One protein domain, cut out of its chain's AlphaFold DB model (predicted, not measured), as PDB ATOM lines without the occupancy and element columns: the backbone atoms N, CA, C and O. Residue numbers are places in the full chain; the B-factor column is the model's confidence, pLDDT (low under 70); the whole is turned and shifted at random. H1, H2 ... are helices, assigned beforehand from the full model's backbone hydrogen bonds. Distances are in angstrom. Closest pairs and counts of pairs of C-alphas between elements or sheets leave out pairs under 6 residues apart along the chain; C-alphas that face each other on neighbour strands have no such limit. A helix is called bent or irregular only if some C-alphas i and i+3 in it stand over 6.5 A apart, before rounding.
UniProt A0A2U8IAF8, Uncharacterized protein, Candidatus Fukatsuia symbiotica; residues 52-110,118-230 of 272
ATOM      1  N   ASN A  52     192.450 127.126 117.343       93.19
ATOM      2  CA  ASN A  52     193.656 127.913 117.583       93.19
ATOM      3  C   ASN A  52     194.856 126.985 117.809       93.19
ATOM      4  O   ASN A  52     194.976 126.346 118.852       93.19
ATOM      5  N   ILE A  53     195.802 126.966 116.868       93.00
ATOM      6  CA  ILE A  53     196.992 126.109 116.955       93.00
ATOM      7  C   ILE A  53     197.895 126.430 118.158       93.00
ATOM      8  O   ILE A  53     198.677 125.586 118.597       93.00
ATOM      9  N   ASN A  54     197.767 127.623 118.747       90.94
ATOM     10  CA  ASN A  54     198.495 127.979 119.961       90.94
ATOM     11  C   ASN A  54     198.001 127.215 121.210       90.94
ATOM     12  O   ASN A  54     198.766 127.093 122.166       90.94
ATOM     13  N   ALA A  55     196.812 126.594 121.183       89.31
ATOM     14  CA  ALA A  55     196.332 125.720 122.261       89.31
ATOM     15  C   ALA A  55     197.287 124.537 122.539       89.31
ATOM     16  O   ALA A  55     197.467 124.146 123.691       89.31
ATOM     17  N   LEU A  56     198.001 124.046 121.513       87.88
ATOM     18  CA  LEU A  56     199.025 122.991 121.627       87.88
ATOM     19  C   LEU A  56     200.187 123.359 122.574       87.88
ATOM     20  O   LEU A  56     200.917 122.489 123.049       87.88
ATOM     21  N   TYR A  57     200.385 124.649 122.856       81.06
ATOM     22  CA  TYR A  57     201.427 125.150 123.756       81.06
ATOM     23  C   TYR A  57     200.911 125.363 125.178       81.06
ATOM     24  O   TYR A  57     201.676 125.181 126.122       81.06
ATOM     25  N   ASN A  58     199.625 125.683 125.326       69.12
ATOM     26  CA  ASN A  58     198.987 125.972 126.610       69.12
ATOM     27  C   ASN A  58     198.420 124.713 127.292       69.12
ATOM     28  O   ASN A  58     198.086 124.761 128.474       69.12
ATOM     29  N   SER A  59     198.346 123.580 126.585       63.09
ATOM     30  CA  SER A  59     197.947 122.282 127.137       63.09
ATOM     31  C   SER A  59     198.876 121.827 128.277       63.09
ATOM     32  O   SER A  59     199.962 121.278 128.053       63.09
ATOM     33  N   ASN A  60     198.424 122.036 129.516       53.25
ATOM     34  CA  ASN A  60     198.919 121.350 130.708       53.25
ATOM     35  C   ASN A  60     198.199 120.001 130.805       53.25
ATOM     36  O   ASN A  60     197.138 119.880 131.407       53.25
ATOM     37  N   PHE A  61     198.762 119.006 130.124       52.28
ATOM     38  CA  PHE A  61     198.219 117.657 130.025       52.28
ATOM     39  C   PHE A  61     198.332 116.911 131.365       52.28
ATOM     40  O   PHE A  61     199.438 116.686 131.854       52.28
ATOM     41  N   ASP A  62     197.189 116.518 131.932       51.44
ATOM     42  CA  ASP A  62     197.091 115.590 133.062       51.44
ATOM     43  C   ASP A  62     196.354 114.326 132.595       51.44
ATOM     44  O   ASP A  62     195.150 114.354 132.333       51.44
ATOM     45  N   GLU A  63     197.088 113.218 132.479       48.66
ATOM     46  CA  GLU A  63     196.589 111.918 131.997       48.66
ATOM     47  C   GLU A  63     195.439 111.354 132.848       48.66
ATOM     48  O   GLU A  63     194.695 110.486 132.393       48.66
ATOM     49  N   ARG A  64     195.262 111.857 134.075       47.81
ATOM     50  CA  ARG A  64     194.225 111.409 135.013       47.81
ATOM     51  C   ARG A  64     192.838 111.975 134.689       47.81
ATOM     52  O   ARG A  64     191.855 111.502 135.253       47.81
ATOM     53  N   ILE A  65     192.734 112.963 133.794       54.47
ATOM     54  CA  ILE A  65     191.462 113.581 133.388       54.47
ATOM     55  C   ILE A  65     191.053 113.046 132.005       54.47
ATOM     56  O   ILE A  65     191.159 113.738 130.996       54.47
ATOM     57  N   GLN A  66     190.564 111.801 131.962       50.88
ATOM     58  CA  GLN A  66     190.138 111.125 130.720       50.88
ATOM     59  C   GLN A  66     188.978 111.813 129.975       50.88
ATOM     60  O   GLN A  66     188.789 111.572 128.787       50.88
ATOM     61  N   GLU A  67     188.202 112.665 130.649       59.72
ATOM     62  CA  GLU A  67     187.043 113.374 130.078       59.72
ATOM     63  C   GLU A  67     187.397 114.822 129.654       59.72
ATOM     64  O   GLU A  67     186.532 115.696 129.552       59.72
ATOM     65  N   SER A  68     188.689 115.103 129.446       64.69
ATOM     66  CA  SER A  68     189.202 116.431 129.088       64.69
ATOM     67  C   SER A  68     189.124 116.742 127.587       64.69
ATOM     68  O   SER A  68     188.996 115.868 126.731       64.69
ATOM     69  N   TYR A  69     189.261 118.026 127.261       76.31
ATOM     70  CA  TYR A  69     189.606 118.471 125.915       76.31
ATOM     71  C   TYR A  69     191.109 118.281 125.673       76.31
ATOM     72  O   TYR A  69     191.940 118.712 126.476       76.31
ATOM     73  N   HIS A  70     191.458 117.668 124.540       84.94
ATOM     74  CA  HIS A  70     192.838 117.389 124.141       84.94
ATOM     75  C   HIS A  70     193.171 118.094 122.811       84.94
ATOM     76  O   HIS A  70     192.921 117.521 121.745       84.94
ATOM     77  N   PRO A  71     193.738 119.320 122.838       88.25
ATOM     78  CA  PRO A  71     194.122 120.070 121.637       88.25
ATOM     79  C   PRO A  71     194.956 119.257 120.638       88.25
ATOM     80  O   PRO A  71     194.779 119.373 119.427       88.25
ATOM     81  N   GLU A  72     195.852 118.411 121.146       90.06
ATOM     82  CA  GLU A  72     196.713 117.517 120.378       90.06
ATOM     83  C   GLU A  72     195.917 116.531 119.513       90.06
ATOM     84  O   GLU A  72     196.200 116.378 118.324       90.06
ATOM     85  N   GLU A  73     194.894 115.897 120.091       89.81
ATOM     86  CA  GLU A  73     194.044 114.934 119.388       89.81
ATOM     87  C   GLU A  73     193.144 115.634 118.368       89.81
ATOM     88  O   GLU A  73     193.026 115.170 117.235       89.81
ATOM     89  N   VAL A  74     192.585 116.796 118.724       92.12
ATOM     90  CA  VAL A  74     191.761 117.602 117.811       92.12
ATOM     91  C   VAL A  74     192.579 118.068 116.603       92.12
ATOM     92  O   VAL A  74     192.141 117.891 115.465       92.12
ATOM     93  N   PHE A  75     193.809 118.559 116.798       95.06
ATOM     94  CA  PHE A  75     194.674 118.935 115.675       95.06
ATOM     95  C   PHE A  75     195.098 117.729 114.825       95.06
ATOM     96  O   PHE A  75     195.057 117.798 113.595       95.06
ATOM     97  N   LYS A  76     195.437 116.594 115.450       95.12
ATOM     98  CA  LYS A  76     195.743 115.343 114.740       95.12
ATOM     99  C   LYS A  76     194.556 114.868 113.889       95.12
ATOM    100  O   LYS A  76     194.746 114.515 112.725       95.12
ATOM    101  N   ASN A  77     193.333 114.933 114.420       94.88
ATOM    102  CA  ASN A  77     192.102 114.623 113.689       94.88
ATOM    103  C   ASN A  77     191.899 115.577 112.500       94.88
ATOM    104  O   ASN A  77     191.628 115.120 111.391       94.88
ATOM    105  N   LEU A  78     192.109 116.886 112.690       95.88
ATOM    106  CA  LEU A  78     192.027 117.888 111.618       95.88
ATOM    107  C   LEU A  78     193.024 117.624 110.480       95.88
ATOM    108  O   LEU A  78     192.650 117.756 109.313       95.88
ATOM    109  N   LEU A  79     194.260 117.214 110.793       96.75
ATOM    110  CA  LEU A  79     195.253 116.787 109.799       96.75
ATOM    111  C   LEU A  79     194.765 115.547 109.023       96.75
ATOM    112  O   LEU A  79     194.793 115.539 107.788       96.75
ATOM    113  N   ILE A  80     194.275 114.523 109.730       95.62
ATOM    114  CA  ILE A  80     193.829 113.250 109.140       95.62
ATOM    115  C   ILE A  80     192.611 113.447 108.231       95.62
ATOM    116  O   ILE A  80     192.648 113.051 107.065       95.62
ATOM    117  N   TYR A  81     191.570 114.140 108.700       93.56
ATOM    118  CA  TYR A  81     190.372 114.448 107.905       93.56
ATOM    119  C   TYR A  81     190.659 115.335 106.682       93.56
ATOM    120  O   TYR A  81     189.822 115.439 105.783       93.56
ATOM    121  N   ASN A  82     191.843 115.950 106.617       93.94
ATOM    122  CA  ASN A  82     192.297 116.749 105.485       93.94
ATOM    123  C   ASN A  82     193.370 116.080 104.614       93.94
ATOM    124  O   ASN A  82     193.815 116.703 103.650       93.94
ATOM    125  N   GLY A  83     193.662 114.793 104.831       94.00
ATOM    126  CA  GLY A  83     194.447 113.949 103.918       94.00
ATOM    127  C   GLY A  83     195.850 113.578 104.403       94.00
ATOM    128  O   GLY A  83     196.599 112.946 103.662       94.00
ATOM    129  N   VAL A  84     196.227 113.939 105.631       97.19
ATOM    130  CA  VAL A  84     197.506 113.518 106.220       97.19
ATOM    131  C   VAL A  84     197.370 112.097 106.779       97.19
ATOM    132  O   VAL A  84     196.548 111.846 107.655       97.19
ATOM    133  N   HIS A  85     198.195 111.149 106.322       96.94
ATOM    134  CA  HIS A  85     198.225 109.803 106.913       96.94
ATOM    135  C   HIS A  85     198.568 109.850 108.412       96.94
ATOM    136  O   HIS A  85     199.444 110.607 108.821       96.94
ATOM    137  N   HIS A  86     197.947 108.980 109.215       95.25
ATOM    138  CA  HIS A  86     198.083 108.940 110.681       95.25
ATOM    139  C   HIS A  86     199.543 108.985 111.189       95.25
ATOM    140  O   HIS A  86     199.856 109.745 112.100       95.25
ATOM    141  N   GLN A  87     200.461 108.239 110.558       95.19
ATOM    142  CA  GLN A  87     201.898 108.278 110.881       95.19
ATOM    143  C   GLN A  87     202.499 109.684 110.682       95.19
ATOM    144  O   GLN A  87     203.073 110.247 111.609       95.19
ATOM    145  N   LYS A  88     202.252 110.301 109.520       96.69
ATOM    146  CA  LYS A  88     202.707 111.660 109.179       96.69
ATOM    147  C   LYS A  88     202.080 112.733 110.077       96.69
ATOM    148  O   LYS A  88     202.728 113.730 110.386       96.69
ATOM    149  N   ALA A  89     200.843 112.526 110.535       96.31
ATOM    150  CA  ALA A  89     200.202 113.402 111.514       96.31
ATOM    151  C   ALA A  89     200.916 113.328 112.879       96.31
ATOM    152  O   ALA A  89     201.191 114.367 113.475       96.31
ATOM    153  N   ASN A  90     201.310 112.131 113.328       93.00
ATOM    154  CA  ASN A  90     202.116 111.955 114.545       93.00
ATOM    155  C   ASN A  90     203.515 112.589 114.423       93.00
ATOM    156  O   ASN A  90     204.026 113.145 115.398       93.00
ATOM    157  N   GLU A  91     204.131 112.562 113.238       92.25
ATOM    158  CA  GLU A  91     205.399 113.257 112.969       92.25
ATOM    159  C   GLU A  91     205.249 114.788 113.060       92.25
ATOM    160  O   GLU A  91     206.031 115.441 113.754       92.25
ATOM    161  N   ILE A  92     204.205 115.361 112.445       92.56
ATOM    162  CA  ILE A  92     203.866 116.793 112.565       92.56
ATOM    163  C   ILE A  92     203.636 117.178 114.035       92.56
ATOM    164  O   ILE A  92     204.228 118.147 114.517       92.56
ATOM    165  N   MET A  93     202.837 116.395 114.769       91.19
ATOM    166  CA  MET A  93     202.604 116.594 116.206       91.19
ATOM    167  C   MET A  93     203.908 116.574 117.005       91.19
ATOM    168  O   MET A  93     204.142 117.455 117.835       91.19
ATOM    169  N   SER A  94     204.793 115.616 116.724       87.44
ATOM    170  CA  SER A  94     206.084 115.481 117.405       87.44
ATOM    171  C   SER A  94     206.988 116.696 117.176       87.44
ATOM    172  O   SER A  94     207.640 117.161 118.111       87.44
ATOM    173  N   LEU A  95     207.001 117.259 115.964       87.56
ATOM    174  CA  LEU A  95     207.762 118.475 115.654       87.56
ATOM    175  C   LEU A  95     207.232 119.699 116.423       87.56
ATOM    176  O   LEU A  95     208.024 120.449 116.999       87.56
ATOM    177  N   ILE A  96     205.909 119.874 116.502       87.00
ATOM    178  CA  ILE A  96     205.285 120.988 117.240       87.00
ATOM    179  C   ILE A  96     205.500 120.840 118.758       87.00
ATOM    180  O   ILE A  96     205.887 121.796 119.432       87.00
ATOM    181  N   LEU A  97     205.335 119.637 119.313       82.56
ATOM    182  CA  LEU A  97     205.537 119.392 120.745       82.56
ATOM    183  C   LEU A  97     207.019 119.463 121.156       82.56
ATOM    184  O   LEU A  97     207.333 119.865 122.277       82.56
ATOM    185  N   ASN A  98     207.957 119.166 120.253       77.94
ATOM    186  CA  ASN A  98     209.381 119.387 120.512       77.94
ATOM    187  C   ASN A  98     209.758 120.883 120.491       77.94
ATOM    188  O   ASN A  98     210.571 121.304 121.316       77.94
ATOM    189  N   ARG A  99     209.100 121.713 119.662       74.62
ATOM    190  CA  ARG A  99     209.183 123.192 119.728       74.62
ATOM    191  C   ARG A  99     208.707 123.717 121.093       74.62
ATOM    192  O   ARG A  99     209.394 124.540 121.690       74.62
ATOM    193  N   LYS A 100     207.610 123.176 121.647       69.25
ATOM    194  CA  LYS A 100     207.141 123.460 123.025       69.25
ATOM    195  C   LYS A 100     208.182 123.068 124.087       69.25
ATOM    196  O   LYS A 100     208.529 123.885 124.935       69.25
ATOM    197  N   ARG A 101     208.734 121.848 124.023       63.31
ATOM    198  CA  ARG A 101     209.747 121.352 124.986       63.31
ATOM    199  C   ARG A 101     211.057 122.144 124.965       63.31
ATOM    200  O   ARG A 101     211.679 122.298 126.013       63.31
ATOM    201  N   SER A 102     211.461 122.672 123.808       57.22
ATOM    202  CA  SER A 102     212.696 123.454 123.662       57.22
ATOM    203  C   SER A 102     212.704 124.754 124.492       57.22
ATOM    204  O   SER A 102     213.774 125.220 124.883       57.22
ATOM    205  N   ASN A 103     211.530 125.293 124.851       51.16
ATOM    206  CA  ASN A 103     211.405 126.453 125.744       51.16
ATOM    207  C   ASN A 103     211.755 126.134 127.215       51.16
ATOM    208  O   ASN A 103     212.265 126.995 127.928       51.16
ATOM    209  N   ASN A 104     211.521 124.901 127.678       51.91
ATOM    210  CA  ASN A 104     211.537 124.541 129.106       51.91
ATOM    211  C   ASN A 104     212.864 123.877 129.534       51.91
ATOM    212  O   ASN A 104     212.881 122.853 130.216       51.91
ATOM    213  N   SER A 105     213.998 124.415 129.075       49.09
ATOM    214  CA  SER A 105     215.261 123.671 128.970       49.09
ATOM    215  C   SER A 105     216.485 124.570 129.217       49.09
ATOM    216  O   SER A 105     216.698 125.519 128.473       49.09
ATOM    217  N   ARG A 106     217.385 124.377 130.197       47.03
ATOM    218  CA  ARG A 106     217.673 123.327 131.213       47.03
ATOM    219  C   ARG A 106     218.021 121.899 130.744       47.03
ATOM    220  O   ARG A 106     218.923 121.315 131.336       47.03
ATOM    221  N   LEU A 107     217.451 121.364 129.663       46.50
ATOM    222  CA  LEU A 107     217.859 120.076 129.064       46.50
ATOM    223  C   LEU A 107     218.954 120.226 127.986       46.50
ATOM    224  O   LEU A 107     219.665 119.264 127.689       46.50
ATOM    225  N   ASN A 108     219.170 121.443 127.468       45.47
ATOM    226  CA  ASN A 108     220.113 121.776 126.386       45.47
ATOM    227  C   ASN A 108     221.595 121.443 126.681       45.47
ATOM    228  O   ASN A 108     222.435 121.580 125.793       45.47
ATOM    229  N   LYS A 109     221.931 120.993 127.901       45.47
ATOM    230  CA  LYS A 109     223.261 120.469 128.252       45.47
ATOM    231  C   LYS A 109     223.474 118.986 127.905       45.47
ATOM    232  O   LYS A 109     224.624 118.613 127.725       45.47
ATOM    233  N   LYS A 110     222.429 118.147 127.785       44.22
ATOM    234  CA  LYS A 110     222.595 116.696 127.510       44.22
ATOM    235  C   LYS A 110     222.480 116.303 126.030       44.22
ATOM    236  O   LYS A 110     223.197 115.415 125.591       44.22
ATOM    237  N   LYS A 118     223.092 113.801 110.604       41.38
ATOM    238  CA  LYS A 118     222.741 115.024 109.858       41.38
ATOM    239  C   LYS A 118     221.352 114.940 109.204       41.38
ATOM    240  O   LYS A 118     221.221 114.967 107.981       41.38
ATOM    241  N   VAL A 119     220.297 114.916 110.015       42.78
ATOM    242  CA  VAL A 119     218.977 115.367 109.561       42.78
ATOM    243  C   VAL A 119     219.127 116.838 109.167       42.78
ATOM    244  O   VAL A 119     219.560 117.653 109.985       42.78
ATOM    245  N   LYS A 120     218.789 117.199 107.923       40.53
ATOM    246  CA  LYS A 120     218.662 118.611 107.530       40.53
ATOM    247  C   LYS A 120     217.543 119.223 108.374       40.53
ATOM    248  O   LYS A 120     216.372 118.987 108.087       40.53
ATOM    249  N   LEU A 121     217.893 119.978 109.419       43.19
ATOM    250  CA  LEU A 121     216.901 120.720 110.193       43.19
ATOM    251  C   LEU A 121     216.161 121.675 109.252       43.19
ATOM    252  O   LEU A 121     216.790 122.462 108.541       43.19
ATOM    253  N   ALA A 122     214.830 121.586 109.242       44.38
ATOM    254  CA  ALA A 122     213.990 122.495 108.473       44.38
ATOM    255  C   ALA A 122     214.224 123.954 108.928       44.38
ATOM    256  O   ALA A 122     214.555 124.172 110.100       44.38
ATOM    257  N   PRO A 123     214.089 124.956 108.034       45.56
ATOM    258  CA  PRO A 123     214.601 126.300 108.290       45.56
ATOM    259  C   PRO A 123     214.015 126.945 109.552       45.56
ATOM    260  O   PRO A 123     212.824 127.233 109.613       45.56
ATOM    261  N   VAL A 124     214.889 127.181 110.538       49.81
ATOM    262  CA  VAL A 124     214.690 128.025 111.732       49.81
ATOM    263  C   VAL A 124     213.272 127.941 112.325       49.81
ATOM    264  O   VAL A 124     212.535 128.927 112.390       49.81
ATOM    265  N   ILE A 125     212.888 126.756 112.806       51.94
ATOM    266  CA  ILE A 125     211.659 126.581 113.592       51.94
ATOM    267  C   ILE A 125     211.825 127.333 114.927       51.94
ATOM    268  O   ILE A 125     212.445 126.846 115.867       51.94
ATOM    269  N   THR A 126     211.311 128.564 114.986       57.56
ATOM    270  CA  THR A 126     211.533 129.507 116.096       57.56
ATOM    271  C   THR A 126     210.818 129.092 117.386       57.56
ATOM    272  O   THR A 126     209.631 128.775 117.360       57.56
ATOM    273  N   ASN A 127     211.503 129.171 118.530       69.56
ATOM    274  CA  ASN A 127     210.974 128.866 119.871       69.56
ATOM    275  C   ASN A 127     209.948 129.916 120.363       69.56
ATOM    276  O   ASN A 127     210.231 130.746 121.223       69.56
ATOM    277  N   ARG A 128     208.746 129.906 119.777       82.38
ATOM    278  CA  ARG A 128     207.603 130.765 120.129       82.38
ATOM    279  C   ARG A 128     206.267 130.115 119.744       82.38
ATOM    280  O   ARG A 128     206.249 129.118 119.021       82.38
ATOM    281  N   LEU A 129     205.163 130.723 120.186       86.69
ATOM    282  CA  LEU A 129     203.825 130.507 119.615       86.69
ATOM    283  C   LEU A 129     203.819 130.809 118.108       86.69
ATOM    284  O   LEU A 129     204.649 131.587 117.626       86.69
ATOM    285  N   PHE A 130     202.865 130.241 117.370       88.62
ATOM    286  CA  PHE A 130     202.613 130.606 115.976       88.62
ATOM    287  C   PHE A 130     202.096 132.052 115.889       88.62
ATOM    288  O   PHE A 130     201.188 132.442 116.624       88.62
ATOM    289  N   GLN A 131     202.676 132.844 114.981       87.31
ATOM    290  CA  GLN A 131     202.246 134.214 114.672       87.31
ATOM    291  C   GLN A 131     201.340 134.266 113.439       87.31
ATOM    292  O   GLN A 131     200.588 135.225 113.279       87.31
ATOM    293  N   ASP A 132     201.414 133.261 112.569       88.19
ATOM    294  CA  ASP A 132     200.458 133.041 111.494       88.19
ATOM    295  C   ASP A 132     200.336 131.543 111.194       88.19
ATOM    296  O   ASP A 132     201.310 130.798 111.313       88.19
ATOM    297  N   ILE A 133     199.164 131.106 110.734       92.06
ATOM    298  CA  ILE A 133     198.962 129.730 110.264       92.06
ATOM    299  C   ILE A 133     199.837 129.392 109.051       92.06
ATOM    300  O   ILE A 133     200.135 128.221 108.834       92.06
ATOM    301  N   THR A 134     200.294 130.379 108.271       90.94
ATOM    302  CA  THR A 134     201.197 130.138 107.131       90.94
ATOM    303  C   THR A 134     202.537 129.508 107.528       90.94
ATOM    304  O   THR A 134     203.128 128.827 106.693       90.94
ATOM    305  N   GLU A 135     202.969 129.613 108.794       90.56
ATOM    306  CA  GLU A 135     204.121 128.869 109.341       90.56
ATOM    307  C   GLU A 135     203.970 127.342 109.207       90.56
ATOM    308  O   GLU A 135     204.974 126.646 109.075       90.56
ATOM    309  N   LEU A 136     202.740 126.806 109.176       91.62
ATOM    310  CA  LEU A 136     202.493 125.374 108.950       91.62
ATOM    311  C   LEU A 136     203.076 124.867 107.628       91.62
ATOM    312  O   LEU A 136     203.444 123.702 107.537       91.62
ATOM    313  N   ARG A 137     203.217 125.736 106.621       91.19
ATOM    314  CA  ARG A 137     203.810 125.396 105.317       91.19
ATOM    315  C   ARG A 137     205.315 125.099 105.388       91.19
ATOM    316  O   ARG A 137     205.887 124.686 104.385       91.19
ATOM    317  N   MET A 138     205.949 125.326 106.542       89.06
ATOM    318  CA  MET A 138     207.340 124.952 106.824       89.06
ATOM    319  C   MET A 138     207.465 123.554 107.455       89.06
ATOM    320  O   MET A 138     208.581 123.061 107.618       89.06
ATOM    321  N   LEU A 139     206.349 122.920 107.836       89.56
ATOM    322  CA  LEU A 139     206.332 121.565 108.387       89.56
ATOM    323  C   LEU A 139     206.245 120.520 107.259       89.56
ATOM    324  O   LEU A 139     205.594 120.768 106.239       89.56
ATOM    325  N   PRO A 140     206.869 119.338 107.421       89.56
ATOM    326  CA  PRO A 140     206.769 118.274 106.432       89.56
ATOM    327  C   PRO A 140     205.317 117.814 106.263       89.56
ATOM    328  O   PRO A 140     204.504 117.891 107.182       89.56
ATOM    329  N   TYR A 141     205.006 117.319 105.066       94.00
ATOM    330  CA  TYR A 141     203.691 116.793 104.673       94.00
ATOM    331  C   TYR A 141     202.524 117.803 104.659       94.00
ATOM    332  O   TYR A 141     201.425 117.420 104.272       94.00
ATOM    333  N   ILE A 142     202.737 119.084 104.993       94.19
ATOM    334  CA  ILE A 142     201.734 120.150 104.818       94.19
ATOM    335  C   ILE A 142     201.978 120.862 103.482       94.19
ATOM    336  O   ILE A 142     202.581 121.934 103.403       94.19
ATOM    337  N   ASP A 143     201.511 120.237 102.402       93.69
ATOM    338  CA  ASP A 143     201.596 120.803 101.056       93.69
ATOM    339  C   ASP A 143     200.577 121.942 100.806       93.69
ATOM    340  O   ASP A 143     199.766 122.315 101.661       93.69
ATOM    341  N   LYS A 144     200.604 122.513  99.592       95.06
ATOM    342  CA  LYS A 144     199.688 123.585  99.159       95.06
ATOM    343  C   LYS A 144     198.210 123.169  99.204       95.06
ATOM    344  O   LYS A 144     197.361 124.035  99.397       95.06
ATOM    345  N   TYR A 145     197.878 121.900  98.991       95.75
ATOM    346  CA  TYR A 145     196.508 121.387  98.955       95.75
ATOM    347  C   TYR A 145     195.967 121.162 100.373       95.75
ATOM    348  O   TYR A 145     194.920 121.711 100.723       95.75
ATOM    349  N   ILE A 146     196.735 120.472 101.220       96.00
ATOM    350  CA  ILE A 146     196.444 120.243 102.642       96.00
ATOM    351  C   ILE A 146     196.330 121.585 103.379       96.00
ATOM    352  O   ILE A 146     195.326 121.837 104.048       96.00
ATOM    353  N   PHE A 147     197.277 122.509 103.170       96.38
ATOM    354  CA  PHE A 147     197.190 123.865 103.722       96.38
ATOM    355  C   PHE A 147     195.945 124.627 103.236       96.38
ATOM    356  O   PHE A 147     195.303 125.324 104.021       96.38
ATOM    357  N   ASN A 148     195.570 124.502 101.957       93.62
ATOM    358  CA  ASN A 148     194.395 125.193 101.416       93.62
ATOM    359  C   ASN A 148     193.062 124.684 101.974       93.62
ATOM    360  O   ASN A 148     192.116 125.469 102.000       93.62
ATOM    361  N   ARG A 149     192.993 123.428 102.431       92.94
ATOM    362  CA  ARG A 149     191.865 122.925 103.225       92.94
ATOM    363  C   ARG A 149     191.904 123.517 104.640       92.94
ATOM    364  O   ARG A 149     190.987 124.222 105.051       92.94
ATOM    365  N   LEU A 150     193.011 123.300 105.351       94.50
ATOM    366  CA  LEU A 150     193.172 123.635 106.770       94.50
ATOM    367  C   LEU A 150     193.052 125.136 107.089       94.50
ATOM    368  O   LEU A 150     192.532 125.502 108.139       94.50
ATOM    369  N   LYS A 151     193.490 126.029 106.195       91.81
ATOM    370  CA  LYS A 151     193.519 127.486 106.442       91.81
ATOM    371  C   LYS A 151     192.161 128.138 106.751       91.81
ATOM    372  O   LYS A 151     192.148 129.289 107.166       91.81
ATOM    373  N   GLY A 152     191.048 127.458 106.465       89.50
ATOM    374  CA  GLY A 152     189.689 127.938 106.746       89.50
ATOM    375  C   GLY A 152     189.105 127.440 108.071       89.50
ATOM    376  O   GLY A 152     188.004 127.844 108.418       89.50
ATOM    377  N   ILE A 153     189.809 126.552 108.782       92.62
ATOM    378  CA  ILE A 153     189.375 125.946 110.056       92.62
ATOM    379  C   ILE A 153     190.449 126.034 111.154       92.62
ATOM    380  O   ILE A 153     190.215 125.608 112.282       92.62
ATOM    381  N   LEU A 154     191.619 126.601 110.839       94.38
ATOM    382  CA  LEU A 154     192.728 126.855 111.760       94.38
ATOM    383  C   LEU A 154     192.992 128.354 111.899       94.38
ATOM    384  O   LEU A 154     192.914 129.099 110.924       94.38
ATOM    385  N   CYS A 155     193.426 128.770 113.081       93.25
ATOM    386  CA  CYS A 155     193.898 130.123 113.361       93.25
ATOM    387  C   CYS A 155     195.114 130.095 114.298       93.25
ATOM    388  O   CYS A 155     195.463 129.055 114.854       93.25
ATOM    389  N   ALA A 156     195.777 131.242 114.451       91.94
ATOM    390  CA  ALA A 156     196.883 131.443 115.383       91.94
ATOM    391  C   ALA A 156     196.602 132.728 116.174       91.94
ATOM    392  O   ALA A 156     196.934 133.828 115.731       91.94
ATOM    393  N   LEU A 157     195.905 132.585 117.301       90.00
ATOM    394  CA  LEU A 157     195.399 133.690 118.124       90.00
ATOM    395  C   LEU A 157     196.018 133.669 119.536       90.00
ATOM    396  O   LEU A 157     196.624 132.662 119.916       90.00
ATOM    397  N   PRO A 158     195.881 134.754 120.329       83.19
ATOM    398  CA  PRO A 158     196.293 134.775 121.741       83.19
ATOM    399  C   PRO A 158     195.317 134.060 122.692       83.19
ATOM    400  O   PRO A 158     195.659 133.823 123.843       83.19
ATOM    401  N   ASP A 159     194.105 133.782 122.217       82.44
ATOM    402  CA  ASP A 159     192.927 133.305 122.952       82.44
ATOM    403  C   ASP A 159     192.443 132.035 122.234       82.44
ATOM    404  O   ASP A 159     192.500 131.987 121.000       82.44
ATOM    405  N   ASP A 160     192.077 130.980 122.955       80.44
ATOM    406  CA  ASP A 160     191.699 129.679 122.388       80.44
ATOM    407  C   ASP A 160     190.183 129.453 122.295       80.44
ATOM    408  O   ASP A 160     189.757 128.460 121.700       80.44
ATOM    409  N   LYS A 161     189.372 130.401 122.783       84.44
ATOM    410  CA  LYS A 161     187.922 130.392 122.573       84.44
ATOM    411  C   LYS A 161     187.550 130.560 121.100       84.44
ATOM    412  O   LYS A 161     188.122 131.389 120.390       84.44
ATOM    413  N   PHE A 162     186.487 129.876 120.681       87.88
ATOM    414  CA  PHE A 162     185.852 130.060 119.381       87.88
ATOM    415  C   PHE A 162     184.366 130.446 119.503       87.88
ATOM    416  O   PHE A 162     183.637 130.004 120.392       87.88
ATOM    417  N   ASN A 163     183.911 131.329 118.615       91.19
ATOM    418  CA  ASN A 163     182.593 131.947 118.670       91.19
ATOM    419  C   ASN A 163     181.555 131.143 117.873       91.19
ATOM    420  O   ASN A 163     181.575 131.122 116.636       91.19
ATOM    421  N   ILE A 164     180.603 130.530 118.579       92.00
ATOM    422  CA  ILE A 164     179.578 129.642 118.001       92.00
ATOM    423  C   ILE A 164     178.669 130.341 116.982       92.00
ATOM    424  O   ILE A 164     178.212 129.717 116.027       92.00
ATOM    425  N   ASN A 165     178.470 131.656 117.108       91.44
ATOM    426  CA  ASN A 165     177.652 132.441 116.178       91.44
ATOM    427  C   ASN A 165     178.367 132.760 114.856       91.44
ATOM    428  O   ASN A 165     177.774 133.343 113.947       91.44
ATOM    429  N   THR A 166     179.626 132.334 114.719       89.69
ATOM    430  CA  THR A 166     180.427 132.444 113.491       89.69
ATOM    431  C   THR A 166     180.638 131.098 112.779       89.69
ATOM    432  O   THR A 166     181.283 131.043 111.728       89.69
ATOM    433  N   LEU A 167     180.065 130.010 113.314       90.31
ATOM    434  CA  LEU A 167     180.049 128.698 112.668       90.31
ATOM    435  C   LEU A 167     179.329 128.746 111.307       90.31
ATOM    436  O   LEU A 167     178.293 129.390 111.146       90.31
ATOM    437  N   ASN A 168     179.898 128.049 110.322       89.75
ATOM    438  CA  ASN A 168     179.358 127.876 108.972       89.75
ATOM    439  C   ASN A 168     179.769 126.484 108.432       89.75
ATOM    440  O   ASN A 168     180.632 125.848 109.043       89.75
ATOM    441  N   PRO A 169     179.211 125.993 107.307       91.75
ATOM    442  CA  PRO A 169     179.426 124.620 106.835       91.75
ATOM    443  C   PRO A 169     180.886 124.164 106.652       91.75
ATOM    444  O   PRO A 169     181.158 122.967 106.771       91.75
ATOM    445  N   LEU A 170     181.840 125.076 106.417       89.81
ATOM    446  CA  LEU A 170     183.275 124.745 106.363       89.81
ATOM    447  C   LEU A 170     183.796 124.237 107.717       89.81
ATOM    448  O   LEU A 170     184.629 123.336 107.770       89.81
ATOM    449  N   HIS A 171     183.250 124.760 108.815       92.31
ATOM    450  CA  HIS A 171     183.625 124.414 110.186       92.31
ATOM    451  C   HIS A 171     182.987 123.086 110.659       92.31
ATOM    452  O   HIS A 171     183.180 122.679 111.801       92.31
ATOM    453  N   SER A 172     182.270 122.355 109.793       92.75
ATOM    454  CA  SER A 172     181.731 121.022 110.121       92.75
ATOM    455  C   SER A 172     182.825 120.022 110.512       92.75
ATOM    456  O   SER A 172     182.671 119.298 111.492       92.75
ATOM    457  N   GLN A 173     183.974 120.030 109.823       90.69
ATOM    458  CA  GLN A 173     185.134 119.204 110.199       90.69
ATOM    459  C   GLN A 173     185.718 119.572 111.570       90.69
ATOM    460  O   GLN A 173     186.248 118.697 112.251       90.69
ATOM    461  N   LEU A 174     185.613 120.841 111.977       91.19
ATOM    462  CA  LEU A 174     186.082 121.303 113.281       91.19
ATOM    463  C   LEU A 174     185.237 120.684 114.405       91.19
ATOM    464  O   LEU A 174     185.802 120.073 115.308       91.19
ATOM    465  N   LEU A 175     183.904 120.717 114.296       89.50
ATOM    466  CA  LEU A 175     183.015 120.060 115.269       89.50
ATOM    467  C   LEU A 175     183.259 118.541 115.361       89.50
ATOM    468  O   LEU A 175     183.383 118.014 116.463       89.50
ATOM    469  N   VAL A 176     183.418 117.853 114.222       91.19
ATOM    470  CA  VAL A 176     183.765 116.415 114.191       91.19
ATOM    471  C   VAL A 176     185.114 116.142 114.866       91.19
ATOM    472  O   VAL A 176     185.268 115.137 115.553       91.19
ATOM    473  N   SER A 177     186.101 117.032 114.708       89.62
ATOM    474  CA  SER A 177     187.437 116.835 115.286       89.62
ATOM    475  C   SER A 177     187.495 116.950 116.813       89.62
ATOM    476  O   SER A 177     188.353 116.292 117.403       89.62
ATOM    477  N   PHE A 178     186.580 117.711 117.434       84.94
ATOM    478  CA  PHE A 178     186.404 117.761 118.894       84.94
ATOM    479  C   PHE A 178     185.767 116.482 119.455       84.94
ATOM    480  O   PHE A 178     186.121 116.063 120.554       84.94
ATOM    481  N   PHE A 179     184.851 115.856 118.707       82.56
ATOM    482  CA  PHE A 179     184.040 114.721 119.168       82.56
ATOM    483  C   PHE A 179     184.137 113.508 118.223       82.56
ATOM    484  O   PHE A 179     183.116 113.033 117.705       82.56
ATOM    485  N   PRO A 180     185.355 112.994 117.964       78.00
ATOM    486  CA  PRO A 180     185.568 111.909 117.015       78.00
ATOM    487  C   PRO A 180     184.780 110.663 117.434       78.00
ATOM    488  O   PRO A 180     184.806 110.265 118.595       78.00
ATOM    489  N   LYS A 181     184.121 110.020 116.461       82.31
ATOM    490  CA  LYS A 181     183.186 108.883 116.617       82.31
ATOM    491  C   LYS A 181     181.818 109.208 117.241       82.31
ATOM    492  O   LYS A 181     180.921 108.396 117.060       82.31
ATOM    493  N   ILE A 182     181.639 110.351 117.913       83.19
ATOM    494  CA  ILE A 182     180.366 110.708 118.575       83.19
ATOM    495  C   ILE A 182     179.560 111.734 117.756       83.19
ATOM    496  O   ILE A 182     178.335 111.653 117.698       83.19
ATOM    497  N   ILE A 183     180.235 112.664 117.070       86.88
ATOM    498  CA  ILE A 183     179.629 113.549 116.064       86.88
ATOM    499  C   ILE A 183     180.199 113.200 114.690       86.88
ATOM    500  O   ILE A 183     181.413 113.238 114.486       86.88
ATOM    501  N   ASP A 184     179.324 112.913 113.726       90.56
ATOM    502  CA  ASP A 184     179.701 112.769 112.320       90.56
ATOM    503  C   ASP A 184     179.532 114.085 111.533       90.56
ATOM    504  O   ASP A 184     179.063 115.110 112.040       90.56
ATOM    505  N   LYS A 185     179.929 114.080 110.255       91.31
ATOM    506  CA  LYS A 185     179.842 115.279 109.410       91.31
ATOM    507  C   LYS A 185     178.394 115.716 109.137       91.31
ATOM    508  O   LYS A 185     178.168 116.914 108.963       91.31
ATOM    509  N   ALA A 186     177.435 114.792 109.075       93.06
ATOM    510  CA  ALA A 186     176.035 115.121 108.827       93.06
ATOM    511  C   ALA A 186     175.437 115.838 110.044       93.06
ATOM    512  O   ALA A 186     174.935 116.953 109.902       93.06
ATOM    513  N   ARG A 187     175.620 115.278 111.247       91.25
ATOM    514  CA  ARG A 187     175.202 115.887 112.515       91.25
ATOM    515  C   ARG A 187     175.898 117.226 112.766       91.25
ATOM    516  O   ARG A 187     175.254 118.183 113.188       91.25
ATOM    517  N   ALA A 188     177.190 117.344 112.446       92.25
ATOM    518  CA  ALA A 188     177.907 118.617 112.532       92.25
ATOM    519  C   ALA A 188     177.312 119.697 111.608       92.25
ATOM    520  O   ALA A 188     177.174 120.848 112.020       92.25
ATOM    521  N   LEU A 189     176.943 119.349 110.368       94.50
ATOM    522  CA  LEU A 189     176.275 120.272 109.443       94.50
ATOM    523  C   LEU A 189     174.858 120.631 109.909       94.50
ATOM    524  O   LEU A 189     174.466 121.791 109.808       94.50
ATOM    525  N   GLU A 190     174.115 119.668 110.452       93.38
ATOM    526  CA  GLU A 190     172.784 119.876 111.025       93.38
ATOM    527  C   GLU A 190     172.818 120.904 112.169       93.38
ATOM    528  O   GLU A 190     172.116 121.910 112.102       93.38
ATOM    529  N   ILE A 191     173.708 120.727 113.155       91.19
ATOM    530  CA  ILE A 191     173.885 121.653 114.291       91.19
ATOM    531  C   ILE A 191     174.266 123.066 113.815       91.19
ATOM    532  O   ILE A 191     173.763 124.063 114.336       91.19
ATOM    533  N   ILE A 192     175.132 123.170 112.803       92.31
ATOM    534  CA  ILE A 192     175.526 124.455 112.202       92.31
ATOM    535  C   ILE A 192     174.330 125.137 111.521       92.31
ATOM    536  O   ILE A 192     174.163 126.352 111.649       92.31
ATOM    537  N   ASN A 193     173.482 124.368 110.835       92.38
ATOM    538  CA  ASN A 193     172.289 124.872 110.155       92.38
ATOM    539  C   ASN A 193     171.132 125.185 111.126       92.38
ATOM    540  O   ASN A 193     170.327 126.066 110.836       92.38
ATOM    541  N   MET A 194     171.079 124.533 112.295       91.75
ATOM    542  CA  MET A 194     170.141 124.845 113.386       91.75
ATOM    543  C   MET A 194     170.411 126.198 114.066       91.75
ATOM    544  O   MET A 194     169.541 126.693 114.779       91.75
ATOM    545  N   LYS A 195     171.585 126.818 113.858       91.81
ATOM    546  CA  LYS A 195     171.938 128.118 114.454       91.81
ATOM    547  C   LYS A 195     170.879 129.184 114.104       91.81
ATOM    548  O   LYS A 195     170.828 129.579 112.932       91.81
ATOM    549  N   PRO A 196     170.155 129.765 115.087       90.81
ATOM    550  CA  PRO A 196     169.089 130.739 114.842       90.81
ATOM    551  C   PRO A 196     169.504 131.938 113.974       90.81
ATOM    552  O   PRO A 196     170.689 132.272 113.848       90.81
ATOM    553  N   THR A 197     168.517 132.635 113.406       86.75
ATOM    554  CA  THR A 197     168.721 133.855 112.601       86.75
ATOM    555  C   THR A 197     169.405 134.970 113.398       86.75
ATOM    556  O   THR A 197     170.300 135.628 112.876       86.75
ATOM    557  N   SER A 198     169.060 135.111 114.681       85.25
ATOM    558  CA  SER A 198     169.722 135.972 115.674       85.25
ATOM    559  C   SER A 198     171.083 135.457 116.164       85.25
ATOM    560  O   SER A 198     171.787 136.172 116.870       85.25
ATOM    561  N   GLY A 199     171.437 134.209 115.843       89.50
ATOM    562  CA  GLY A 199     172.444 133.439 116.571       89.50
ATOM    563  C   GLY A 199     171.914 132.844 117.882       89.50
ATOM    564  O   GLY A 199     170.801 133.138 118.325       89.50
ATOM    565  N   TRP A 200     172.734 131.986 118.486       91.56
ATOM    566  CA  TRP A 200     172.569 131.442 119.829       91.56
ATOM    567  C   TRP A 200     172.653 132.556 120.874       91.56
ATOM    568  O   TRP A 200     173.553 133.398 120.819       91.56
ATOM    569  N   HIS A 201     171.724 132.538 121.829       90.00
ATOM    570  CA  HIS A 201     171.606 133.559 122.874       90.00
ATOM    571  C   HIS A 201     172.668 133.428 123.981       90.00
ATOM    572  O   HIS A 201     173.028 134.419 124.606       90.00
ATOM    573  N   ASN A 202     173.177 132.218 124.211       91.25
ATOM    574  CA  ASN A 202     174.268 131.905 125.133       91.25
ATOM    575  C   ASN A 202     174.949 130.590 124.695       91.25
ATOM    576  O   ASN A 202     174.542 129.972 123.707       91.25
ATOM    577  N   VAL A 203     176.002 130.181 125.409       91.12
ATOM    578  CA  VAL A 203     176.738 128.939 125.120       91.12
ATOM    579  C   VAL A 203     175.904 127.695 125.438       91.12
ATOM    580  O   VAL A 203     175.874 126.773 124.624       91.12
ATOM    581  N   ASP A 204     175.194 127.670 126.569       89.81
ATOM    582  CA  ASP A 204     174.412 126.502 126.995       89.81
ATOM    583  C   ASP A 204     173.326 126.106 125.989       89.81
ATOM    584  O   ASP A 204     173.197 124.926 125.687       89.81
ATOM    585  N   ALA A 205     172.634 127.066 125.368       91.00
ATOM    586  CA  ALA A 205     171.637 126.786 124.334       91.00
ATOM    587  C   ALA A 205     172.229 126.045 123.118       91.00
ATOM    588  O   ALA A 205     171.614 125.116 122.598       91.00
ATOM    589  N   PHE A 206     173.439 126.408 122.676       92.00
ATOM    590  CA  PHE A 206     174.140 125.648 121.636       92.00
ATOM    591  C   PHE A 206     174.586 124.279 122.141       92.00
ATOM    592  O   PHE A 206     174.489 123.302 121.404       92.00
ATOM    593  N   ILE A 207     175.063 124.196 123.384       88.69
ATOM    594  CA  ILE A 207     175.485 122.934 123.985       88.69
ATOM    595  C   ILE A 207     174.316 121.957 124.110       88.69
ATOM    596  O   ILE A 207     174.478 120.791 123.779       88.69
ATOM    597  N   ASP A 208     173.125 122.389 124.496       87.31
ATOM    598  CA  ASP A 208     172.003 121.464 124.664       87.31
ATOM    599  C   ASP A 208     171.517 120.925 123.295       87.31
ATOM    600  O   ASP A 208     171.194 119.740 123.171       87.31
ATOM    601  N   HIS A 209     171.629 121.726 122.222       87.19
ATOM    602  CA  HIS A 209     171.494 121.268 120.826       87.19
ATOM    603  C   HIS A 209     172.679 120.416 120.320       87.19
ATOM    604  O   HIS A 209     172.491 119.554 119.460       87.19
ATOM    605  N   LEU A 210     173.900 120.630 120.816       85.38
ATOM    606  CA  LEU A 210     175.069 119.792 120.527       85.38
ATOM    607  C   LEU A 210     174.895 118.397 121.149       85.38
ATOM    608  O   LEU A 210     175.206 117.402 120.500       85.38
ATOM    609  N   LEU A 211     174.379 118.346 122.383       81.12
ATOM    610  CA  LEU A 211     174.279 117.152 123.220       81.12
ATOM    611  C   LEU A 211     173.091 116.242 122.887       81.12
ATOM    612  O   LEU A 211     173.300 115.034 122.854       81.12
ATOM    613  N   LEU A 212     171.873 116.776 122.687       72.56
ATOM    614  CA  LEU A 212     170.622 116.012 122.466       72.56
ATOM    615  C   LEU A 212     170.564 114.644 123.188       72.56
ATOM    616  O   LEU A 212     170.461 113.591 122.561       72.56
ATOM    617  N   ASN A 213     170.634 114.661 124.522       63.16
ATOM    618  CA  ASN A 213     170.557 113.477 125.393       63.16
ATOM    619  C   ASN A 213     171.643 112.396 125.161       63.16
ATOM    620  O   ASN A 213     171.519 111.279 125.665       63.16
ATOM    621  N   ASN A 214     172.732 112.706 124.451       75.44
ATOM    622  CA  ASN A 214     173.886 111.820 124.343       75.44
ATOM    623  C   ASN A 214     174.720 111.861 125.639       75.44
ATOM    624  O   ASN A 214     175.480 112.800 125.894       75.44
ATOM    625  N   ASN A 215     174.592 110.803 126.442       76.06
ATOM    626  CA  ASN A 215     175.260 110.659 127.739       76.06
ATOM    627  C   ASN A 215     176.797 110.572 127.655       76.06
ATOM    628  O   ASN A 215     177.468 110.890 128.635       76.06
ATOM    629  N   GLU A 216     177.377 110.174 126.516       76.75
ATOM    630  CA  GLU A 216     178.834 110.231 126.325       76.75
ATOM    631  C   GLU A 216     179.293 111.671 126.106       76.75
ATOM    632  O   GLU A 216     180.245 112.136 126.730       76.75
ATOM    633  N   LEU A 217     178.568 112.404 125.258       75.25
ATOM    634  CA  LEU A 217     178.856 113.797 124.930       75.25
ATOM    635  C   LEU A 217     178.689 114.712 126.160       75.25
ATOM    636  O   LEU A 217     179.459 115.655 126.347       75.25
ATOM    637  N   ALA A 218     177.737 114.391 127.047       78.06
ATOM    638  CA  ALA A 218     177.453 115.142 128.272       78.06
ATOM    639  C   ALA A 218     178.652 115.229 129.237       78.06
ATOM    640  O   ALA A 218     178.847 116.273 129.863       78.06
ATOM    641  N   LYS A 219     179.498 114.190 129.304       78.50
ATOM    642  CA  LYS A 219     180.739 114.168 130.108       78.50
ATOM    643  C   LYS A 219     181.669 115.331 129.760       78.50
ATOM    644  O   LYS A 219     182.249 115.973 130.633       78.50
ATOM    645  N   PHE A 220     181.742 115.661 128.474       75.62
ATOM    646  CA  PHE A 220     182.592 116.728 127.967       75.62
ATOM    647  C   PHE A 220     181.985 118.132 128.145       75.62
ATOM    648  O   PHE A 220     182.734 119.093 127.966       75.62
ATOM    649  N   LYS A 221     180.695 118.292 128.531       80.06
ATOM    650  CA  LYS A 221     179.977 119.596 128.602       80.06
ATOM    651  C   LYS A 221     180.826 120.687 129.258       80.06
ATOM    652  O   LYS A 221     181.028 121.744 128.668       80.06
ATOM    653  N   LYS A 222     181.392 120.412 130.437       79.19
ATOM    654  CA  LYS A 222     182.216 121.376 131.187       79.19
ATOM    655  C   LYS A 222     183.442 121.869 130.402       79.19
ATOM    656  O   LYS A 222     183.752 123.055 130.454       79.19
ATOM    657  N   ASN A 223     184.112 120.968 129.685       77.81
ATOM    658  CA  ASN A 223     185.402 121.214 129.036       77.81
ATOM    659  C   ASN A 223     185.255 121.747 127.600       77.81
ATOM    660  O   ASN A 223     186.136 122.463 127.130       77.81
ATOM    661  N   ILE A 224     184.138 121.460 126.916       80.38
ATOM    662  CA  ILE A 224     183.791 122.158 125.668       80.38
ATOM    663  C   ILE A 224     183.294 123.578 125.962       80.38
ATOM    664  O   ILE A 224     183.768 124.504 125.316       80.38
ATOM    665  N   THR A 225     182.431 123.791 126.969       84.38
ATOM    666  CA  THR A 225     181.875 125.121 127.303       84.38
ATOM    667  C   THR A 225     182.958 126.177 127.549       84.38
ATOM    668  O   THR A 225     182.792 127.316 127.121       84.38
ATOM    669  N   THR A 226     184.097 125.818 128.151       84.00
ATOM    670  CA  THR A 226     185.231 126.743 128.355       84.00
ATOM    671  C   THR A 226     185.889 127.245 127.064       84.00
ATOM    672  O   THR A 226     186.535 128.287 127.089       84.00
ATOM    673  N   LEU A 227     185.713 126.537 125.943       84.94
ATOM    674  CA  LEU A 227     186.253 126.891 124.623       84.94
ATOM    675  C   LEU A 227     185.269 127.701 123.776       84.94
ATOM    676  O   LEU A 227     185.603 128.083 122.656       84.94
ATOM    677  N   LEU A 228     184.045 127.922 124.253       89.00
ATOM    678  CA  LEU A 228     182.988 128.559 123.479       89.00
ATOM    679  C   LEU A 228     182.739 129.988 123.953       89.00
ATOM    680  O   LEU A 228     182.822 130.309 125.137       89.00
ATOM    681  N   THR A 229     182.367 130.851 123.014       90.31
ATOM    682  CA  THR A 229     181.851 132.186 123.318       90.31
ATOM    683  C   THR A 229     180.771 132.611 122.330       90.31
ATOM    684  O   THR A 229     180.633 132.042 121.247       90.31
ATOM    685  N   ILE A 230     180.020 133.643 122.698       88.75
ATOM    686  CA  ILE A 230     179.185 134.433 121.788       88.75
ATOM    687  C   ILE A 230     179.676 135.883 121.648       88.75
ATOM    688  O   ILE A 230     179.277 136.554 120.698       88.75
TER     689      ILE A 230
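AT A GLANCE: This is residues 52 to 110 and 118 to 230 of the 272 residues of an uncharacterized protein of Candidatus Fukatsuia symbiotica (UniProt A0A2U8IAF8). Four helices, H3, H2, H6 and H7, stand in a row along the longest axis, each touching the next, with H6 crossing steeply both H2 and H7. H4 and H5 lie to one side of this row, by its H2 and H3 half; H8, H9 and H10 gather on the opposite side, by its H6 and H7 half. H1 packs on H2 and H3, and residues 104 to 110 stick out beyond H3. The printed part has 172 residues with ten named helices, H1 to H10 in chain order, and no named strand; the class is all helix, with under half of the residues in named elements. The whole is compact, with a radius of gyration of the C-alphas of 17.3 A and spans of 55 by 37 by 27 A.

HOW THE PARTS SIT: Start at H3, residues 86 to 103, whose residues 86 to 93 alone touch the hub H2, residues 71 to 81. This is a helical hairpin at a shallow tilt of 32 degrees, only just short of steep, running opposite ways; the closest C-alphas, of Lys 76 and Ala 89, are 5.8 A apart. H1, residues 55 to 58, touches residues 96 to 100 of H3 alone, closest at the C-alphas of Tyr 57 and Lys 100, 6.0 A. Next find H6, residues 169 to 178, only just irregular, with C-alphas 170 and 173 7.0 A apart. It touches H2 at the C-alphas of Val 74 and Ser 177, 5.1 A, the closest pair, at a steep tilt of 52 degrees, opposite ways. H7, residues 185 to 193, touches H6, closest at the C-alphas of Ser 172 and Ala 188, 5.1 A. H8, residues 203 to 211, touches H10, residues 221 to 225, closest at the C-alphas of Val 203 and Thr 225, 6.8 A. H9, residues 215 to 219, is near H8. H4, residues 133 to 138, and H5, residues 144 to 150, form a helical hairpin and only just touch, with 3 pairs of C-alphas within 8 A, the closest those of Arg 137 and Phe 147, 7.0 A. Every O i to N i+4 pair is within hydrogen-bond range in H2, H5, H7, H8 and H10, against 13 of 14 in H3, 4 of 6 in H6, 0 of 2 in H4 and 0 of 1 in H9, where O i to N i+3 gives 3 of 3 in H4 and 1 of 2 in H9; H1 is too short for an i+4 pair.

IN THESE COORDINATES: Find C-alpha 86 at (198.083, 108.940, 110.681); from there H3 runs 26.7 A to C-alpha 103 at (211.405, 126.453, 125.744). H6 measures 15.5 A, H2 15.3 A, and H7 and H8 12.2 A each. H10 ends at C-alpha 225, (181.875, 125.121, 127.303).

THE WHOLE: The C-alphas of Lys 110 and Thr 197 are the farthest apart, 58.5 A. Residues 111 to 117 are not printed, and C-alphas 110 and 118 are 17.7 A apart across this cut. The links H1 to H2 and H5 to H6 are long. Look for pLDDT under 70 at residues 58 to 68, 100 to 110, 118 to 127 and 213.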